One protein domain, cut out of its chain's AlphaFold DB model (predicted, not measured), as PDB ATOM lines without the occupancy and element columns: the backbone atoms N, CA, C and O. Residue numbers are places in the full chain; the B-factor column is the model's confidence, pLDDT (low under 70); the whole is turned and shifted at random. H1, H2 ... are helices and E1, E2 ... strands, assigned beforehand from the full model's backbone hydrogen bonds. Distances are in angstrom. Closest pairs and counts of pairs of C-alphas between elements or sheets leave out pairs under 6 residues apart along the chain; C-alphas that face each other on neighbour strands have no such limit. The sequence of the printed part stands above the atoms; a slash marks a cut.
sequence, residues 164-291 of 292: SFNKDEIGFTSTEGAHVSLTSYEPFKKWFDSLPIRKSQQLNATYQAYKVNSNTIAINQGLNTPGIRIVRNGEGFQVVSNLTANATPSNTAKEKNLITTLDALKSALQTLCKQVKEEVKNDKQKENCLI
ATOM      1  N   SER A 164     -20.706 -39.909 -48.480       88.50
ATOM      2  CA  SER A 164     -21.250 -39.823 -49.839       88.50
ATOM      3  C   SER A 164     -20.225 -40.280 -50.879       88.50
ATOM      4  O   SER A 164     -19.033 -40.382 -50.594       88.50
ATOM      5  N   PHE A 165     -20.696 -40.600 -52.082       89.44
ATOM      6  CA  PHE A 165     -19.854 -40.947 -53.226       89.44
ATOM      7  C   PHE A 165     -20.541 -40.515 -54.521       89.44
ATOM      8  O   PHE A 165     -21.772 -40.432 -54.574       89.44
ATOM      9  N   ASN A 166     -19.749 -40.233 -55.554       88.00
ATOM     10  CA  ASN A 166     -20.263 -39.890 -56.873       88.00
ATOM     11  C   ASN A 166     -20.379 -41.162 -57.727       88.00
ATOM     12  O   ASN A 166     -19.383 -41.845 -57.953       88.00
ATOM     13  N   LYS A 167     -21.592 -41.482 -58.197       87.50
ATOM     14  CA  LYS A 167     -21.841 -42.660 -59.044       87.50
ATOM     15  C   LYS A 167     -21.136 -42.551 -60.399       87.50
ATOM     16  O   LYS A 167     -20.668 -43.560 -60.910       87.50
ATOM     17  N   ASP A 168     -20.975 -41.333 -60.913       86.31
ATOM     18  CA  ASP A 168     -20.294 -41.081 -62.188       86.31
ATOM     19  C   ASP A 168     -18.766 -41.250 -62.084       86.31
ATOM     20  O   ASP A 168     -18.077 -41.345 -63.095       86.31
ATOM     21  N   GLU A 169     -18.223 -41.303 -60.861       88.50
ATOM     22  CA  GLU A 169     -16.797 -41.530 -60.590       88.50
ATOM     23  C   GLU A 169     -16.479 -43.007 -60.300       88.50
ATOM     24  O   GLU A 169     -15.375 -43.320 -59.848       88.50
ATOM     25  N   ILE A 170     -17.421 -43.934 -60.529       89.31
ATOM     26  CA  ILE A 170     -17.144 -45.366 -60.385       89.31
ATOM     27  C   ILE A 170     -16.220 -45.809 -61.525       89.31
ATOM     28  O   ILE A 170     -16.619 -45.915 -62.684       89.31
ATOM     29  N   GLY A 171     -14.966 -46.083 -61.176       89.19
ATOM     30  CA  GLY A 171     -13.956 -46.607 -62.085       89.19
ATOM     31  C   GLY A 171     -13.956 -48.132 -62.128       89.19
ATOM     32  O   GLY A 171     -14.415 -48.801 -61.201       89.19
ATOM     33  N   PHE A 172     -13.376 -48.699 -63.190       88.00
ATOM     34  CA  PHE A 172     -13.182 -50.144 -63.340       88.00
ATOM     35  C   PHE A 172     -11.727 -50.451 -63.684       88.00
ATOM     36  O   PHE A 172     -11.214 -49.983 -64.697       88.00
ATOM     37  N   THR A 173     -11.072 -51.277 -62.873       82.00
ATOM     38  CA  THR A 173      -9.737 -51.819 -63.171       82.00
ATOM     39  C   THR A 173      -9.763 -53.341 -63.137       82.00
ATOM     40  O   THR A 173     -10.608 -53.958 -62.486       82.00
ATOM     41  N   SER A 174      -8.825 -53.973 -63.843       72.44
ATOM     42  CA  SER A 174      -8.662 -55.431 -63.820       72.44
ATOM     43  C   SER A 174      -8.277 -55.947 -62.427       72.44
ATOM     44  O   SER A 174      -8.710 -57.024 -62.023       72.44
ATOM     45  N   THR A 175      -7.511 -55.160 -61.673       73.19
ATOM     46  CA  THR A 175      -6.991 -55.508 -60.346       73.19
ATOM     47  C   THR A 175      -7.996 -55.271 -59.217       73.19
ATOM     48  O   THR A 175      -8.154 -56.138 -58.358       73.19
ATOM     49  N   GLU A 176      -8.702 -54.136 -59.210       71.81
ATOM     50  CA  GLU A 176      -9.575 -53.730 -58.092       71.81
ATOM     51  C   GLU A 176     -11.073 -53.872 -58.399       71.81
ATOM     52  O   GLU A 176     -11.908 -53.816 -57.493       71.81
ATOM     53  N   GLY A 177     -11.430 -54.111 -59.664       82.75
ATOM     54  CA  GLY A 177     -12.816 -54.156 -60.114       82.75
ATOM     55  C   GLY A 177     -13.465 -52.778 -60.101       82.75
ATOM     56  O   GLY A 177     -12.812 -51.776 -60.402       82.75
ATOM     57  N   ALA A 178     -14.761 -52.734 -59.772       88.81
ATOM     58  CA  ALA A 178     -15.455 -51.468 -59.560       88.81
ATOM     59  C   ALA A 178     -14.932 -50.809 -58.282       88.81
ATOM     60  O   ALA A 178     -14.862 -51.473 -57.239       88.81
ATOM     61  N   HIS A 179     -14.583 -49.529 -58.366       90.19
ATOM     62  CA  HIS A 179     -14.056 -48.762 -57.246       90.19
ATOM     63  C   HIS A 179     -14.511 -47.302 -57.283       90.19
ATOM     64  O   HIS A 179     -14.774 -46.751 -58.347       90.19
ATOM     65  N   VAL A 180     -14.603 -46.674 -56.110       93.56
ATOM     66  CA  VAL A 180     -14.997 -45.266 -55.963       93.56
ATOM     67  C   VAL A 180     -14.404 -44.664 -54.690       93.56
ATOM     68  O   VAL A 180     -14.214 -45.363 -53.693       93.56
ATOM     69  N   SER A 181     -14.122 -43.363 -54.708       93.81
ATOM     70  CA  SER A 181     -13.707 -42.625 -53.510       93.81
ATOM     71  C   SER A 181     -14.922 -42.206 -52.681       93.81
ATOM     72  O   SER A 181     -15.944 -41.790 -53.226       93.81
ATOM     73  N   LEU A 182     -14.807 -42.298 -51.356       91.12
ATOM     74  CA  LEU A 182     -15.823 -41.812 -50.429       91.12
ATOM     75  C   LEU A 182     -15.454 -40.427 -49.906       91.12
ATOM     76  O   LEU A 182     -14.357 -40.214 -49.390       91.12
ATOM     77  N   THR A 183     -16.428 -39.526 -49.917       89.69
ATOM     78  CA  THR A 183     -16.426 -38.355 -49.045       89.69
ATOM     79  C   THR A 183     -16.935 -38.804 -47.679       89.69
ATOM     80  O   THR A 183     -18.136 -38.985 -47.474       89.69
ATOM     81  N   SER A 184     -16.012 -39.060 -46.756       87.56
ATOM     82  CA  SER A 184     -16.309 -39.512 -45.393       87.56
ATOM     83  C   SER A 184     -16.405 -38.343 -44.416       87.56
ATOM     84  O   SER A 184     -15.492 -37.518 -44.363       87.56
ATOM     85  N   TYR A 185     -17.441 -38.333 -43.580       86.12
ATOM     86  CA  TYR A 185     -17.587 -37.373 -42.486       86.12
ATOM     87  C   TYR A 185     -17.109 -37.972 -41.157       86.12
ATOM     88  O   TYR A 185     -16.898 -39.182 -41.035       86.12
ATOM     89  N   GLU A 186     -16.951 -37.129 -40.139       84.62
ATOM     90  CA  GLU A 186     -16.435 -37.530 -38.825       84.62
ATOM     91  C   GLU A 186     -17.170 -38.731 -38.187       84.62
ATOM     92  O   GLU A 186     -16.497 -39.629 -37.672       84.62
ATOM     93  N   PRO A 187     -18.515 -38.848 -38.262       85.62
ATOM     94  CA  PRO A 187     -19.220 -40.023 -37.745       85.62
ATOM     95  C   PRO A 187     -18.772 -41.337 -38.397       85.62
ATOM     96  O   PRO A 187     -18.649 -42.354 -37.716       85.62
ATOM     97  N   PHE A 188     -18.482 -41.322 -39.701       89.06
ATOM     98  CA  PHE A 188     -17.989 -42.502 -40.405       89.06
ATOM     99  C   PHE A 188     -16.574 -42.870 -39.986       89.06
ATOM    100  O   PHE A 188     -16.306 -44.049 -39.782       89.06
ATOM    101  N   LYS A 189     -15.684 -41.883 -39.822       90.62
ATOM    102  CA  LYS A 189     -14.310 -42.122 -39.357       90.62
ATOM    103  C   LYS A 189     -14.311 -42.767 -37.971       90.62
ATOM    104  O   LYS A 189     -13.708 -43.820 -37.783       90.62
ATOM    105  N   LYS A 190     -15.095 -42.210 -37.042       88.44
ATOM    106  CA  LYS A 190     -15.270 -42.764 -35.691       88.44
ATOM    107  C   LYS A 190     -15.846 -44.174 -35.706       88.44
ATOM    108  O   LYS A 190     -15.350 -45.034 -34.987       88.44
ATOM    109  N   TRP A 191     -16.868 -44.425 -36.528       89.56
ATOM    110  CA  TRP A 191     -17.410 -45.771 -36.706       89.56
ATOM    111  C   TRP A 191     -16.360 -46.733 -37.270       89.56
ATOM    112  O   TRP A 191     -16.179 -47.823 -36.746       89.56
ATOM    113  N   PHE A 192     -15.633 -46.327 -38.311       91.44
ATOM    114  CA  PHE A 192     -14.600 -47.143 -38.940       91.44
ATOM    115  C   PHE A 192     -13.504 -47.531 -37.940       91.44
ATOM    116  O   PHE A 192     -13.055 -48.681 -37.949       91.44
ATOM    117  N   ASP A 193     -13.088 -46.590 -37.093       90.31
ATOM    118  CA  ASP A 193     -12.028 -46.771 -36.099       90.31
ATOM    119  C   ASP A 193     -12.500 -47.541 -34.851       90.31
ATOM    120  O   ASP A 193     -11.692 -48.210 -34.211       90.31
ATOM    121  N   SER A 194     -13.800 -47.523 -34.527       88.81
ATOM    122  CA  SER A 194     -14.350 -48.261 -33.379       88.81
ATOM    123  C   SER A 194     -14.549 -49.758 -33.635       88.81
ATOM    124  O   SER A 194     -14.731 -50.526 -32.685       88.81
ATOM    125  N   LEU A 195     -14.502 -50.200 -34.896       86.00
ATOM    126  CA  LEU A 195     -14.713 -51.605 -35.236       86.00
ATOM    127  C   LEU A 195     -13.583 -52.508 -34.712       86.00
ATOM    128  O   LEU A 195     -12.409 -52.288 -35.029       86.00
ATOM    129  N   PRO A 196     -13.915 -53.606 -34.012       82.00
ATOM    130  CA  PRO A 196     -12.917 -54.554 -33.544       82.00
ATOM    131  C   PRO A 196     -12.276 -55.334 -34.699       82.00
ATOM    132  O   PRO A 196     -12.956 -55.972 -35.505       82.00
ATOM    133  N   ILE A 197     -10.943 -55.345 -34.735       86.50
ATOM    134  CA  ILE A 197     -10.162 -56.092 -35.727       86.50
ATOM    135  C   ILE A 197     -10.455 -57.595 -35.617       86.50
ATOM    136  O   ILE A 197     -10.516 -58.163 -34.525       86.50
ATOM    137  N   ARG A 198     -10.599 -58.246 -36.773       78.31
ATOM    138  CA  ARG A 198     -10.865 -59.679 -36.956       78.31
ATOM    139  C   ARG A 198     -12.164 -60.182 -36.326       78.31
ATOM    140  O   ARG A 198     -12.325 -61.391 -36.153       78.31
ATOM    141  N   LYS A 199     -13.110 -59.289 -36.036       76.31
ATOM    142  CA  LYS A 199     -14.464 -59.646 -35.608       76.31
ATOM    143  C   LYS A 199     -15.481 -59.232 -36.668       76.31
ATOM    144  O   LYS A 199     -15.335 -58.195 -37.314       76.31
ATOM    145  N   SER A 200     -16.485 -60.087 -36.859       80.75
ATOM    146  CA  SER A 200     -17.637 -59.785 -37.710       80.75
ATOM    147  C   SER A 200     -18.650 -58.972 -36.914       80.75
ATOM    148  O   SER A 200     -18.896 -59.267 -35.744       80.75
ATOM    149  N   GLN A 201     -19.238 -57.970 -37.553       82.56
ATOM    150  CA  GLN A 201     -20.324 -57.166 -37.022       82.56
ATOM    151  C   GLN A 201     -21.482 -57.178 -38.012       82.56
ATOM    152  O   GLN A 201     -21.321 -56.840 -39.186       82.56
ATOM    153  N   GLN A 202     -22.663 -57.544 -37.529       84.44
ATOM    154  CA  GLN A 202     -23.871 -57.481 -38.337       84.44
ATOM    155  C   GLN A 202     -24.218 -56.013 -38.627       84.44
ATOM    156  O   GLN A 202     -24.286 -55.208 -37.699       84.44
ATOM    157  N   LEU A 203     -24.436 -55.665 -39.899       83.44
ATOM    158  CA  LEU A 203     -24.893 -54.326 -40.290       83.44
ATOM    159  C   LEU A 203     -26.417 -54.273 -40.424       83.44
ATOM    160  O   LEU A 203     -27.055 -53.322 -39.989       83.44
ATOM    161  N   ASN A 204     -26.997 -55.288 -41.059       85.25
ATOM    162  CA  ASN A 204     -28.440 -55.459 -41.243       85.25
ATOM    163  C   ASN A 204     -28.745 -56.952 -41.451       85.25
ATOM    164  O   ASN A 204     -27.839 -57.769 -41.357       85.25
ATOM    165  N   ALA A 205     -29.985 -57.338 -41.760       83.19
ATOM    166  CA  ALA A 205     -30.356 -58.748 -41.944       83.19
ATOM    167  C   ALA A 205     -29.559 -59.490 -43.042       83.19
ATOM    168  O   ALA A 205     -29.524 -60.717 -43.049       83.19
ATOM    169  N   THR A 206     -28.928 -58.765 -43.968       84.31
ATOM    170  CA  THR A 206     -28.297 -59.325 -45.170       84.31
ATOM    171  C   THR A 206     -26.782 -59.143 -45.197       84.31
ATOM    172  O   THR A 206     -26.086 -60.000 -45.726       84.31
ATOM    173  N   TYR A 207     -26.256 -58.047 -44.650       86.44
ATOM    174  CA  TYR A 207     -24.842 -57.687 -44.740       86.44
ATOM    175  C   TYR A 207     -24.149 -57.701 -43.380       86.44
ATOM    176  O   TYR A 207     -24.684 -57.247 -42.366       86.44
ATOM    177  N   GLN A 208     -22.898 -58.144 -43.410       87.69
ATOM    178  CA  GLN A 208     -21.958 -58.136 -42.299       87.69
ATOM    179  C   GLN A 208     -20.702 -57.344 -42.680       87.69
ATOM    180  O   GLN A 208     -20.244 -57.394 -43.822       87.69
ATOM    181  N   ALA A 209     -20.144 -56.622 -41.713       88.50
ATOM    182  CA  ALA A 209     -18.856 -55.955 -41.801       88.50
ATOM    183  C   ALA A 209     -17.798 -56.762 -41.047       88.50
ATOM    184  O   ALA A 209     -18.014 -57.192 -39.920       88.50
ATOM    185  N   TYR A 210     -16.623 -56.923 -41.641       85.44
ATOM    186  CA  TYR A 210     -15.480 -57.586 -41.030       85.44
ATOM    187  C   TYR A 210     -14.243 -56.703 -41.148       85.44
ATOM    188  O   TYR A 210     -13.754 -56.433 -42.249       85.44
ATOM    189  N   LYS A 211     -13.718 -56.247 -40.010       88.25
ATOM    190  CA  LYS A 211     -12.507 -55.423 -39.966       88.25
ATOM    191  C   LYS A 211     -11.279 -56.315 -40.155       88.25
ATOM    192  O   LYS A 211     -10.881 -57.039 -39.248       88.25
ATOM    193  N   VAL A 212     -10.673 -56.279 -41.339       81.38
ATOM    194  CA  VAL A 212      -9.525 -57.132 -41.699       81.38
ATOM    195  C   VAL A 212      -8.264 -56.690 -40.954       81.38
ATOM    196  O   VAL A 212      -7.535 -57.507 -40.391       81.38
ATOM    197  N   ASN A 213      -8.012 -55.384 -40.950       86.25
ATOM    198  CA  ASN A 213      -6.900 -54.714 -40.279       86.25
ATOM    199  C   ASN A 213      -7.327 -53.272 -39.941       86.25
ATOM    200  O   ASN A 213      -8.473 -52.908 -40.200       86.25
ATOM    201  N   SER A 214      -6.431 -52.446 -39.393       86.06
ATOM    202  CA  SER A 214      -6.738 -51.051 -39.022       86.06
ATOM    203  C   SER A 214      -7.313 -50.222 -40.179       86.06
ATOM    204  O   SER A 214      -8.189 -49.390 -39.965       86.06
ATOM    205  N   ASN A 215      -6.894 -50.511 -41.409       91.38
ATOM    206  CA  ASN A 215      -7.164 -49.704 -42.594       91.38
ATOM    207  C   ASN A 215      -8.150 -50.365 -43.558       91.38
ATOM    208  O   ASN A 215      -8.390 -49.833 -44.636       91.38
ATOM    209  N   THR A 216      -8.714 -51.531 -43.242       88.56
ATOM    210  CA  THR A 216      -9.555 -52.264 -44.195       88.56
ATOM    211  C   THR A 216     -10.739 -52.936 -43.524       88.56
ATOM    212  O   THR A 216     -10.577 -53.732 -42.598       88.56
ATOM    213  N   ILE A 217     -11.931 -52.674 -44.056       91.75
ATOM    214  CA  ILE A 217     -13.168 -53.393 -43.735       91.75
ATOM    215  C   ILE A 217     -13.634 -54.123 -44.987       91.75
ATOM    216  O   ILE A 217     -13.660 -53.538 -46.063       91.75
ATOM    217  N   ALA A 218     -14.039 -55.379 -44.851       90.38
ATOM    218  CA  ALA A 218     -14.796 -56.098 -45.866       90.38
ATOM    219  C   ALA A 218     -16.285 -56.086 -45.505       90.38
ATOM    220  O   ALA A 218     -16.627 -56.281 -44.342       90.38
ATOM    221  N   ILE A 219     -17.165 -55.873 -46.482       91.62
ATOM    222  CA  ILE A 219     -18.620 -55.905 -46.298       91.62
ATOM    223  C   ILE A 219     -19.220 -56.839 -47.341       91.62
ATOM    224  O   ILE A 219     -19.045 -56.622 -48.540       91.62
ATOM    225  N   ASN A 220     -19.907 -57.885 -46.889       89.56
ATOM    226  CA  ASN A 220     -20.525 -58.887 -47.755       89.56
ATOM    227  C   ASN A 220     -21.674 -59.617 -47.037       89.56
ATOM    228  O   ASN A 220     -22.007 -59.285 -45.902       89.56
ATOM    229  N   GLN A 221     -22.298 -60.588 -47.702       84.31
ATOM    230  CA  GLN A 221     -23.448 -61.346 -47.183       84.31
ATOM    231  C   GLN A 221     -23.047 -62.654 -46.476       84.31
ATOM    232  O   GLN A 221     -23.895 -63.475 -46.141       84.31
ATOM    233  N   GLY A 222     -21.746 -62.892 -46.297       75.12
ATOM    234  CA  GLY A 222     -21.210 -64.178 -45.854       75.12
ATOM    235  C   GLY A 222     -19.889 -64.529 -46.535       75.12
ATOM    236  O   GLY A 222     -19.416 -63.822 -47.431       75.12
ATOM    237  N   LEU A 223     -19.281 -65.641 -46.121       72.50
ATOM    238  CA  LEU A 223     -18.040 -66.140 -46.720       72.50
ATOM    239  C   LEU A 223     -18.190 -66.310 -48.238       72.50
ATOM    240  O   LEU A 223     -19.191 -66.835 -48.716       72.50
ATOM    241  N   ASN A 224     -17.183 -65.864 -48.990       74.44
ATOM    242  CA  ASN A 224     -17.108 -65.975 -50.452       74.44
ATOM    243  C   ASN A 224     -18.260 -65.325 -51.240       74.44
ATOM    244  O   ASN A 224     -18.397 -65.594 -52.429       74.44
ATOM    245  N   THR A 225     -19.052 -64.439 -50.632       81.25
ATOM    246  CA  THR A 225     -20.122 -63.712 -51.335       81.25
ATOM    247  C   THR A 225     -19.617 -62.404 -51.965       81.25
ATOM    248  O   THR A 225     -18.673 -61.796 -51.439       81.25
ATOM    249  N   PRO A 226     -20.221 -61.939 -53.079       83.12
ATOM    250  CA  PRO A 226     -19.934 -60.623 -53.644       83.12
ATOM    251  C   PRO A 226     -20.189 -59.499 -52.637       83.12
ATOM    252  O   PRO A 226     -21.162 -59.523 -51.885       83.12
ATOM    253  N   GLY A 227     -19.322 -58.497 -52.643       90.19
ATOM    254  CA  GLY A 227     -19.434 -57.327 -51.787       90.19
ATOM    255  C   GLY A 227     -18.277 -56.366 -52.016       90.19
ATOM    256  O   GLY A 227     -17.595 -56.418 -53.043       90.19
ATOM    257  N   ILE A 228     -18.015 -55.519 -51.027       93.81
ATOM    258  CA  ILE A 228     -17.023 -54.447 -51.127       93.81
ATOM    259  C   ILE A 228     -15.944 -54.562 -50.054       93.81
ATOM    260  O   ILE A 228     -16.102 -55.231 -49.030       93.81
ATOM    261  N   ARG A 229     -14.835 -53.867 -50.279       93.44
ATOM    262  CA  ARG A 229     -13.847 -53.523 -49.264       93.44
ATOM    263  C   ARG A 229     -13.735 -52.012 -49.185       93.44
ATOM    264  O   ARG A 229     -13.659 -51.352 -50.213       93.44
ATOM    265  N   ILE A 230     -13.697 -51.491 -47.970       94.69
ATOM    266  CA  ILE A 230     -13.410 -50.090 -47.686       94.69
ATOM    267  C   ILE A 230     -11.974 -50.020 -47.192       94.69
ATOM    268  O   ILE A 230     -11.648 -50.639 -46.176       94.69
ATOM    269  N   VAL A 231     -11.132 -49.288 -47.911       92.12
ATOM    270  CA  VAL A 231      -9.704 -49.123 -47.652       92.12
ATOM    271  C   VAL A 231      -9.436 -47.672 -47.264       92.12
ATOM    272  O   VAL A 231      -9.810 -46.755 -47.991       92.12
ATOM    273  N   ARG A 232      -8.805 -47.463 -46.107       93.19
ATOM    274  CA  ARG A 232      -8.357 -46.151 -45.634       93.19
ATOM    275  C   ARG A 232      -6.942 -45.882 -46.143       93.19
ATOM    276  O   ARG A 232      -6.031 -46.644 -45.828       93.19
ATOM    277  N   ASN A 233      -6.773 -44.777 -46.864       86.62
ATOM    278  CA  ASN A 233      -5.498 -44.279 -47.371       86.62
ATOM    279  C   ASN A 233      -5.273 -42.868 -46.806       86.62
ATOM    280  O   ASN A 233      -5.792 -41.882 -47.331       86.62
ATOM    281  N   GLY A 234      -4.547 -42.777 -45.686       85.56
ATOM    282  CA  GLY A 234      -4.409 -41.531 -44.926       85.56
ATOM    283  C   GLY A 234      -5.758 -41.054 -44.373       85.56
ATOM    284  O   GLY A 234      -6.414 -41.768 -43.609       85.56
ATOM    285  N   GLU A 235      -6.173 -39.854 -44.781       80.69
ATOM    286  CA  GLU A 235      -7.474 -39.265 -44.430       80.69
ATOM    287  C   GLU A 235      -8.618 -39.683 -45.368       80.69
ATOM    288  O   GLU A 235      -9.787 -39.453 -45.050       80.69
ATOM    289  N   GLY A 236      -8.297 -40.290 -46.514       88.38
ATOM    290  CA  GLY A 236      -9.266 -40.697 -47.526       88.38
ATOM    291  C   GLY A 236      -9.734 -42.143 -47.372       88.38
ATOM    292  O   GLY A 236      -9.032 -42.997 -46.824       88.38
ATOM    293  N   PHE A 237     -10.913 -42.430 -47.923       94.00
ATOM    294  CA  PHE A 237     -11.464 -43.780 -48.006       94.00
ATOM    295  C   PHE A 237     -11.803 -44.125 -49.450       94.00
ATOM    296  O   PHE A 237     -12.455 -43.354 -50.151       94.00
ATOM    297  N   GLN A 238     -11.396 -45.314 -49.870       93.75
ATOM    298  CA  GLN A 238     -11.731 -45.882 -51.164       93.75
ATOM    299  C   GLN A 238     -12.552 -47.148 -50.958       93.75
ATOM    300  O   GLN A 238     -12.253 -47.975 -50.097       93.75
ATOM    301  N   VAL A 239     -13.590 -47.313 -51.763       94.88
ATOM    302  CA  VAL A 239     -14.377 -48.538 -51.834       94.88
ATOM    303  C   VAL A 239     -13.952 -49.280 -53.081       94.88
ATOM    304  O   VAL A 239     -13.942 -48.704 -54.161       94.88
ATOM    305  N   VAL A 240     -13.630 -50.555 -52.932       91.56
ATOM    306  CA  VAL A 240     -13.263 -51.442 -54.036       91.56
ATOM    307  C   VAL A 240     -14.100 -52.707 -53.976       91.56
ATOM    308  O   VAL A 240     -14.552 -53.126 -52.908       91.56
ATOM    309  N   SER A 241     -14.278 -53.363 -55.114       87.81
ATOM    310  CA  SER A 241     -14.919 -54.672 -55.156       87.81
ATOM    311  C   SER A 241     -14.085 -55.696 -54.373       87.81
ATOM    312  O   SER A 241     -12.848 -55.656 -54.340       87.81
ATOM    313  N   ASN A 242     -14.750 -56.644 -53.712       84.31
ATOM    314  CA  ASN A 242     -14.057 -57.824 -53.205       84.31
ATOM    315  C   ASN A 242     -13.738 -58.799 -54.357       84.31
ATOM    316  O   ASN A 242     -14.194 -58.617 -55.485       84.31
ATOM    317  N   LEU A 243     -12.934 -59.831 -54.083       82.25
ATOM    318  CA  LEU A 243     -12.490 -60.778 -55.115       82.25
ATOM    319  C   LEU A 243     -13.670 -61.456 -55.829       82.25
ATOM    320  O   LEU A 243     -13.673 -61.531 -57.055       82.25
ATOM    321  N   THR A 244     -14.696 -61.880 -55.084       80.62
ATOM    322  CA  THR A 244     -15.890 -62.515 -55.660       80.62
ATOM    323  C   THR A 244     -16.677 -61.552 -56.553       80.62
ATOM    324  O   THR A 244     -17.071 -61.922 -57.654       80.62
ATOM    325  N   ALA A 245     -16.886 -60.306 -56.121       81.81
ATOM    326  CA  ALA A 245     -17.560 -59.292 -56.928       81.81
ATOM    327  C   ALA A 245     -16.745 -58.949 -58.185       81.81
ATOM    328  O   ALA A 245     -17.317 -58.840 -59.270       81.81
ATOM    329  N   ASN A 246     -15.415 -58.862 -58.075       82.81
ATOM    330  CA  ASN A 246     -14.543 -58.564 -59.209       82.81
ATOM    331  C   ASN A 246     -14.509 -59.691 -60.262       82.81
ATOM    332  O   ASN A 246     -14.341 -59.410 -61.447       82.81
ATOM    333  N   ALA A 247     -14.735 -60.946 -59.863       81.44
ATOM    334  CA  ALA A 247     -14.831 -62.078 -60.789       81.44
ATOM    335  C   ALA A 247     -16.063 -62.017 -61.718       81.44
ATOM    336  O   ALA A 247     -16.138 -62.756 -62.698       81.44
ATOM    337  N   THR A 248     -17.027 -61.132 -61.446       79.38
ATOM    338  CA  THR A 248     -18.208 -60.941 -62.299       79.38
ATOM    339  C   THR A 248     -17.797 -60.369 -63.664       79.38
ATOM    340  O   THR A 248     -17.099 -59.362 -63.702       79.38
ATOM    341  N   PRO A 249     -18.241 -60.925 -64.805       76.69
ATOM    342  CA  PRO A 249     -17.765 -60.484 -66.120       76.69
ATOM    343  C   PRO A 249     -18.325 -59.122 -66.563       76.69
ATOM    344  O   PRO A 249     -17.731 -58.449 -67.398       76.69
ATOM    345  N   SER A 250     -19.469 -58.700 -66.017       88.12
ATOM    346  CA  SER A 250     -20.143 -57.460 -66.412       88.12
ATOM    347  C   SER A 250     -19.768 -56.293 -65.499       88.12
ATOM    348  O   SER A 250     -20.013 -56.350 -64.293       88.12
ATOM    349  N   ASN A 251     -19.264 -55.199 -66.082       86.75
ATOM    350  CA  ASN A 251     -19.020 -53.946 -65.355       86.75
ATOM    351  C   ASN A 251     -20.304 -53.402 -64.713       86.75
ATOM    352  O   ASN A 251     -20.286 -53.037 -63.544       86.75
ATOM    353  N   THR A 252     -21.441 -53.471 -65.410       88.19
ATOM    354  CA  THR A 252     -22.749 -53.073 -64.865       88.19
ATOM    355  C   THR A 252     -23.127 -53.883 -63.623       88.19
ATOM    356  O   THR A 252     -23.674 -53.347 -62.662       88.19
ATOM    357  N   ALA A 253     -22.822 -55.183 -63.602       85.81
ATOM    358  CA  ALA A 253     -23.084 -56.019 -62.433       85.81
ATOM    359  C   ALA A 253     -22.145 -55.687 -61.259       85.81
ATOM    360  O   ALA A 253     -22.602 -55.656 -60.114       85.81
ATOM    361  N   LYS A 254     -20.865 -55.385 -61.532       86.25
ATOM    362  CA  LYS A 254     -19.906 -54.918 -60.514       86.25
ATOM    363  C   LYS A 254     -20.342 -53.585 -59.906       86.25
ATOM    364  O   LYS A 254     -20.375 -53.448 -58.687       86.25
ATOM    365  N   GLU A 255     -20.734 -52.636 -60.751       91.06
ATOM    366  CA  GLU A 255     -21.252 -51.328 -60.347       91.06
ATOM    367  C   GLU A 255     -22.494 -51.471 -59.469       91.06
ATOM    368  O   GLU A 255     -22.547 -50.948 -58.356       91.06
ATOM    369  N   LYS A 256     -23.472 -52.262 -59.927       90.62
ATOM    370  CA  LYS A 256     -24.697 -52.529 -59.176       90.62
ATOM    371  C   LYS A 256     -24.396 -53.146 -57.813       90.62
ATOM    372  O   LYS A 256     -25.020 -52.752 -56.830       90.62
ATOM    373  N   ASN A 257     -23.459 -54.093 -57.732       88.62
ATOM    374  CA  ASN A 257     -23.053 -54.687 -56.460       88.62
ATOM    375  C   ASN A 257     -22.424 -53.647 -55.519       88.62
ATOM    376  O   ASN A 257     -22.816 -53.581 -54.352       88.62
ATOM    377  N   LEU A 258     -21.518 -52.808 -56.031       92.31
ATOM    378  CA  LEU A 258     -20.877 -51.739 -55.266       92.31
ATOM    379  C   LEU A 258     -21.910 -50.746 -54.719       92.31
ATOM    380  O   LEU A 258     -21.944 -50.511 -53.512       92.31
ATOM    381  N   ILE A 259     -22.795 -50.232 -55.579       92.38
ATOM    382  CA  ILE A 259     -23.832 -49.263 -55.194       92.38
ATOM    383  C   ILE A 259     -24.788 -49.881 -54.173       92.38
ATOM    384  O   ILE A 259     -25.009 -49.298 -53.118       92.38
ATOM    385  N   THR A 260     -25.298 -51.088 -54.437       92.00
ATOM    386  CA  THR A 260     -26.253 -51.759 -53.535       92.00
ATOM    387  C   THR A 260     -25.644 -51.991 -52.151       92.00
ATOM    388  O   THR A 260     -26.316 -51.815 -51.137       92.00
ATOM    389  N   THR A 261     -24.363 -52.369 -52.093       90.81
ATOM    390  CA  THR A 261     -23.677 -52.602 -50.817       90.81
ATOM    391  C   THR A 261     -23.418 -51.290 -50.071       90.81
ATOM    392  O   THR A 261     -23.570 -51.244 -48.850       90.81
ATOM    393  N   LEU A 262     -23.077 -50.208 -50.782       92.81
ATOM    394  CA  LEU A 262     -22.900 -48.883 -50.182       92.81
ATOM    395  C   LEU A 262     -24.211 -48.281 -49.676       92.81
ATOM    396  O   LEU A 262     -24.228 -47.731 -48.578       92.81
ATOM    397  N   ASP A 263     -25.304 -48.427 -50.419       91.44
ATOM    398  CA  ASP A 263     -26.625 -47.974 -49.981       91.44
ATOM    399  C   ASP A 263     -27.061 -48.738 -48.719       91.44
ATOM    400  O   ASP A 263     -27.482 -48.129 -47.735       91.44
ATOM    401  N   ALA A 264     -26.851 -50.061 -48.687       89.38
ATOM    402  CA  ALA A 264     -27.141 -50.883 -47.511       89.38
ATOM    403  C   ALA A 264     -26.303 -50.483 -46.285       89.38
ATOM    404  O   ALA A 264     -26.821 -50.452 -45.165       89.38
ATOM    405  N   LEU A 265     -25.021 -50.154 -46.487       91.31
ATOM    406  CA  LEU A 265     -24.165 -49.624 -45.428       91.31
ATOM    407  C   LEU A 265     -24.677 -48.267 -44.942       91.31
ATOM    408  O   LEU A 265     -24.820 -48.072 -43.739       91.31
ATOM    409  N   LYS A 266     -24.985 -47.339 -45.854       90.38
ATOM    410  CA  LYS A 266     -25.474 -46.003 -45.503       90.38
ATOM    411  C   LYS A 266     -26.736 -46.091 -44.647       90.38
ATOM    412  O   LYS A 266     -26.781 -45.483 -43.580       90.38
ATOM    413  N   SER A 267     -27.710 -46.906 -45.052       88.81
ATOM    414  CA  SER A 267     -28.938 -47.126 -44.279       88.81
ATOM    415  C   SER A 267     -28.671 -47.756 -42.907       88.81
ATOM    416  O   SER A 267     -29.260 -47.327 -41.911       88.81
ATOM    417  N   ALA A 268     -27.765 -48.736 -42.823       87.88
ATOM    418  CA  ALA A 268     -27.398 -49.369 -41.556       87.88
ATOM    419  C   ALA A 268     -26.765 -48.363 -40.585       87.88
ATOM    420  O   ALA A 268     -27.188 -48.253 -39.435       87.88
ATOM    421  N   LEU A 269     -25.802 -47.570 -41.059       87.00
ATOM    422  CA  LEU A 269     -25.135 -46.574 -40.224       87.00
ATOM    423  C   LEU A 269     -26.088 -45.448 -39.805       87.00
ATOM    424  O   LEU A 269     -26.046 -45.015 -38.657       87.00
ATOM    425  N   GLN A 270     -26.994 -45.012 -40.684       84.81
ATOM    426  CA  GLN A 270     -28.015 -44.020 -40.329       84.81
ATOM    427  C   GLN A 270     -28.959 -44.539 -39.243       84.81
ATOM    428  O   GLN A 270     -29.326 -43.791 -38.339       84.81
ATOM    429  N   THR A 271     -29.312 -45.824 -39.290       84.06
ATOM    430  CA  THR A 271     -30.113 -46.473 -38.240       84.06
ATOM    431  C   THR A 271     -29.362 -46.493 -36.910       84.06
ATOM    432  O   THR A 271     -29.922 -46.092 -35.891       84.06
ATOM    433  N   LEU A 272     -28.078 -46.871 -36.921       78.38
ATOM    434  CA  LEU A 272     -27.231 -46.860 -35.724       78.38
ATOM    435  C   LEU A 272     -27.121 -45.452 -35.120       78.38
ATOM    436  O   LEU A 272     -27.276 -45.282 -33.914       78.38
ATOM    437  N   CYS A 273     -26.923 -44.424 -35.949       74.12
ATOM    438  CA  CYS A 273     -26.876 -43.039 -35.480       74.12
ATOM    439  C   CYS A 273     -28.200 -42.580 -34.849       74.12
ATOM    440  O   CYS A 273     -28.173 -41.805 -33.893       74.12
ATOM    441  N   LYS A 274     -29.352 -43.045 -35.351       75.25
ATOM    442  CA  LYS A 274     -30.667 -42.741 -34.765       75.25
ATOM    443  C   LYS A 274     -30.857 -43.420 -33.406       75.25
ATOM    444  O   LYS A 274     -31.245 -42.743 -32.460       75.25
ATOM    445  N   GLN A 275     -30.489 -44.696 -33.284       72.25
ATOM    446  CA  GLN A 275     -30.576 -45.450 -32.026       72.25
ATOM    447  C   GLN A 275     -29.732 -44.814 -30.912       72.25
ATOM    448  O   GLN A 275     -30.237 -44.558 -29.823       72.25
ATOM    449  N   VAL A 276     -28.482 -44.442 -31.213       68.25
ATOM    450  CA  VAL A 276     -27.597 -43.773 -30.242       68.25
ATOM    451  C   VAL A 276     -28.173 -42.422 -29.785       68.25
ATOM    452  O   VAL A 276     -28.065 -42.061 -28.615       68.25
ATOM    453  N   LYS A 277     -28.824 -41.660 -30.679       65.88
ATOM    454  CA  LYS A 277     -29.473 -40.385 -30.316       65.88
ATOM    455  C   LYS A 277     -30.692 -40.584 -29.404       65.88
ATOM    456  O   LYS A 277     -30.950 -39.727 -28.559       65.88
ATOM    457  N   GLU A 278     -31.444 -41.668 -29.569       63.28
ATOM    458  CA  GLU A 278     -32.605 -41.996 -28.729       63.28
ATOM    459  C   GLU A 278     -32.190 -42.491 -27.336       63.28
ATOM    460  O   GLU A 278     -32.774 -42.064 -26.339       63.28
ATOM    461  N   GLU A 279     -31.131 -43.297 -27.237       59.69
ATOM    462  CA  GLU A 279     -30.567 -43.745 -25.954       59.69
ATOM    463  C   GLU A 279     -30.039 -42.568 -25.118       59.69
ATOM    464  O   GLU A 279     -30.401 -42.422 -23.951       59.69
ATOM    465  N   VAL A 280     -29.305 -41.635 -25.737       60.03
ATOM    466  CA  VAL A 280     -28.796 -40.426 -25.057       60.03
ATOM    467  C   VAL A 280     -29.926 -39.489 -24.601       60.03
ATOM    468  O   VAL A 280     -29.794 -38.806 -23.584       60.03
ATOM    469  N   LYS A 281     -31.053 -39.434 -25.326       57.81
ATOM    470  CA  LYS A 281     -32.238 -38.665 -24.899       57.81
ATOM    471  C   LYS A 281     -32.934 -39.314 -23.700       57.81
ATOM    472  O   LYS A 281     -33.347 -38.595 -22.791       57.81
ATOM    473  N   ASN A 282     -33.015 -40.643 -23.673       55.19
ATOM    474  CA  ASN A 282     -33.617 -41.389 -22.568       55.19
ATOM    475  C   ASN A 282     -32.764 -41.344 -21.289       55.19
ATOM    476  O   ASN A 282     -33.321 -41.239 -20.196       55.19
ATOM    477  N   ASP A 283     -31.434 -41.349 -21.398       52.09
ATOM    478  CA  ASP A 283     -30.548 -41.256 -20.228       52.09
ATOM    479  C   ASP A 283     -30.557 -39.856 -19.594       52.09
ATOM    480  O   ASP A 283     -30.642 -39.733 -18.371       52.09
ATOM    481  N   LYS A 284     -30.627 -38.788 -20.403       50.59
ATOM    482  CA  LYS A 284     -30.822 -37.414 -19.895       50.59
ATOM    483  C   LYS A 284     -32.178 -37.209 -19.210       50.59
ATOM    484  O   LYS A 284     -32.293 -36.387 -18.303       50.59
ATOM    485  N   GLN A 285     -33.216 -37.941 -19.620       47.28
ATOM    486  CA  GLN A 285     -34.511 -37.924 -18.931       47.28
ATOM    487  C   GLN A 285     -34.481 -38.702 -17.608       47.28
ATOM    488  O   GLN A 285     -35.144 -38.295 -16.658       47.28
ATOM    489  N   LYS A 286     -33.686 -39.774 -17.504       44.75
ATOM    490  CA  LYS A 286     -33.511 -40.521 -16.248       44.75
ATOM    491  C   LYS A 286     -32.707 -39.748 -15.202       44.75
ATOM    492  O   LYS A 286     -33.087 -39.789 -14.036       44.75
ATOM    493  N   GLU A 287     -31.667 -39.010 -15.593       42.34
ATOM    494  CA  GLU A 287     -30.934 -38.128 -14.666       42.34
ATOM    495  C   GLU A 287     -31.823 -36.999 -14.116       42.34
ATOM    496  O   GLU A 287     -31.772 -36.708 -12.925       42.34
ATOM    497  N   ASN A 288     -32.724 -36.440 -14.932       44.03
ATOM    498  CA  ASN A 288     -33.678 -35.422 -14.473       44.03
ATOM    499  C   ASN A 288     -34.822 -35.972 -13.598       44.03
ATOM    500  O   ASN A 288     -35.424 -35.204 -12.855       44.03
ATOM    501  N   CYS A 289     -35.120 -37.276 -13.647       43.41
ATOM    502  CA  CYS A 289     -36.086 -37.921 -12.744       43.41
ATOM    503  C   CYS A 289     -35.465 -38.416 -11.424       43.41
ATOM    504  O   CYS A 289     -36.203 -38.817 -10.530       43.41
ATOM    505  N   LEU A 290     -34.133 -38.416 -11.295       39.28
ATOM    506  CA  LEU A 290     -33.417 -38.776 -10.059       39.28
ATOM    507  C   LEU A 290     -33.059 -37.556  -9.192       39.28
ATOM    508  O   LEU A 290     -32.600 -37.724  -8.065       39.28
ATOM    509  N   ILE A 291     -33.289 -36.342  -9.703       47.50
ATOM    510  CA  ILE A 291     -33.159 -35.074  -8.975       47.50
ATOM    511  C   ILE A 291     -34.561 -34.461  -8.812       47.50
ATOM    512  O   ILE A 291     -34.847 -33.388  -9.342       47.50
TER     513      ILE A 291
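Overview. This is residues 164 to 291 of the 292 residues of an uncharacterized protein of Legionella beliardensis (UniProt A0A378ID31). One long helix, H3, crosses one face of a strongly twisted seven-stranded sheet and runs on far past it, so that residues 274 to 291 stick out as a free arm. A short helix, H1, packs over the same face as H3, while the very short H2 sits beside the strands on the opposite face. You have 128 printed residues with three named helices and seven named strands, in the order E1 E2 H1 E3 E4 E5 E6 E7 H2 H3; the sheet runs E1 E2 E7 E6 E5 E4 E3, with antiparallel neighbours throughout. The class is mixed, helices and strands. The whole is only just loose, close to compact, with a radius of gyration of the C-alphas of 16.8 A, and it spans 64 by 27 by 25 A, the arm making the length.

Along the chain. Start at C-alpha 171, (-13.956, -46.607, -62.085), where strand E1 begins and runs to residue 173. Next comes E2, residues 177 to 184, the longest strand, 21.1 A from first to last C-alpha. Helix H1 is residues 186 to 194 and measures 12.2 A. Strand E3 is residues 200 to 202, E4 residues 208 to 213 at 15.6 A, and E5 residues 216 to 220 at 13.3 A. E6 is residues 228 to 233 at 15.8 A, and E7 is residues 236 to 241 at 16.9 A. After the four-residue helix H2, residues 243 to 246, find C-alpha 251 at (-19.020, -53.946, -65.355); from there H3 runs 57.6 A to C-alpha 289 at (-36.086, -37.921, -12.744).

Arrangement. Begin at E1, an edge strand, which forms a hairpin with E2; look for N 171 and O 179 at 2.9 A. The pairing of E2 is staggered: residues 177 to 179 pair with E1 and residues 179 to 182 with E7, where N 182 and O 237 are 2.8 A apart. From E3, the other edge strand, the chain makes a meander, each strand the antiparallel neighbour of the one before: E3 E4 E5 E6 E7. Look there for N 201 and O 209 at 2.8 A between E3 and E4, N 210 and O 218 at 2.8 A between E4 and E5, N 219 and O 228 at 2.8 A between E5 and E6, and N 229 and O 240 at 2.7 A between E6 and E7. H1 and H3 with this sheet form two layers, helices on one face of a sheet. H3 is at a height over the sheet of 9.1 A and runs across the strands, at 68 degrees to E6 on the local plane. Its closest C-alphas to E2 are those of Lys 254 and Ala 178, 5.7 A apart. H1, at a height of 10.2 A, is only just over E6, with 3 C-alphas, and runs across at 78 degrees on the local plane. H1 and H3 are near each other, with 7 pairs of C-alphas within 10 A. H2 is on the opposite face, over none of the strands; it only just touches H3, with 3 pairs within 8 A, through residues 254 to 257 of H3 alone, the closest C-alphas being those of Ala 245 and Lys 254, 6.1 A. In H1 and H3 every O i to N i+4 pair is within hydrogen-bond range; H2 is too short for such a pair, and its one O i to N i+3 pair is within range.

Size, cuts and confidence. The two C-alphas farthest apart are those of Pro 249 and Ile 291, at 64.4 A. Residues 274 to 291 stand free, of which 274 to 289 belong to H3; without them the body spans 35 by 28 by 24 A. The printed part has no cut. The link from E5 to E6 is short, the other links are tight, and no link is long. The mean pLDDT of the printed part is 82.1, and residues 276 to 291 are under 70.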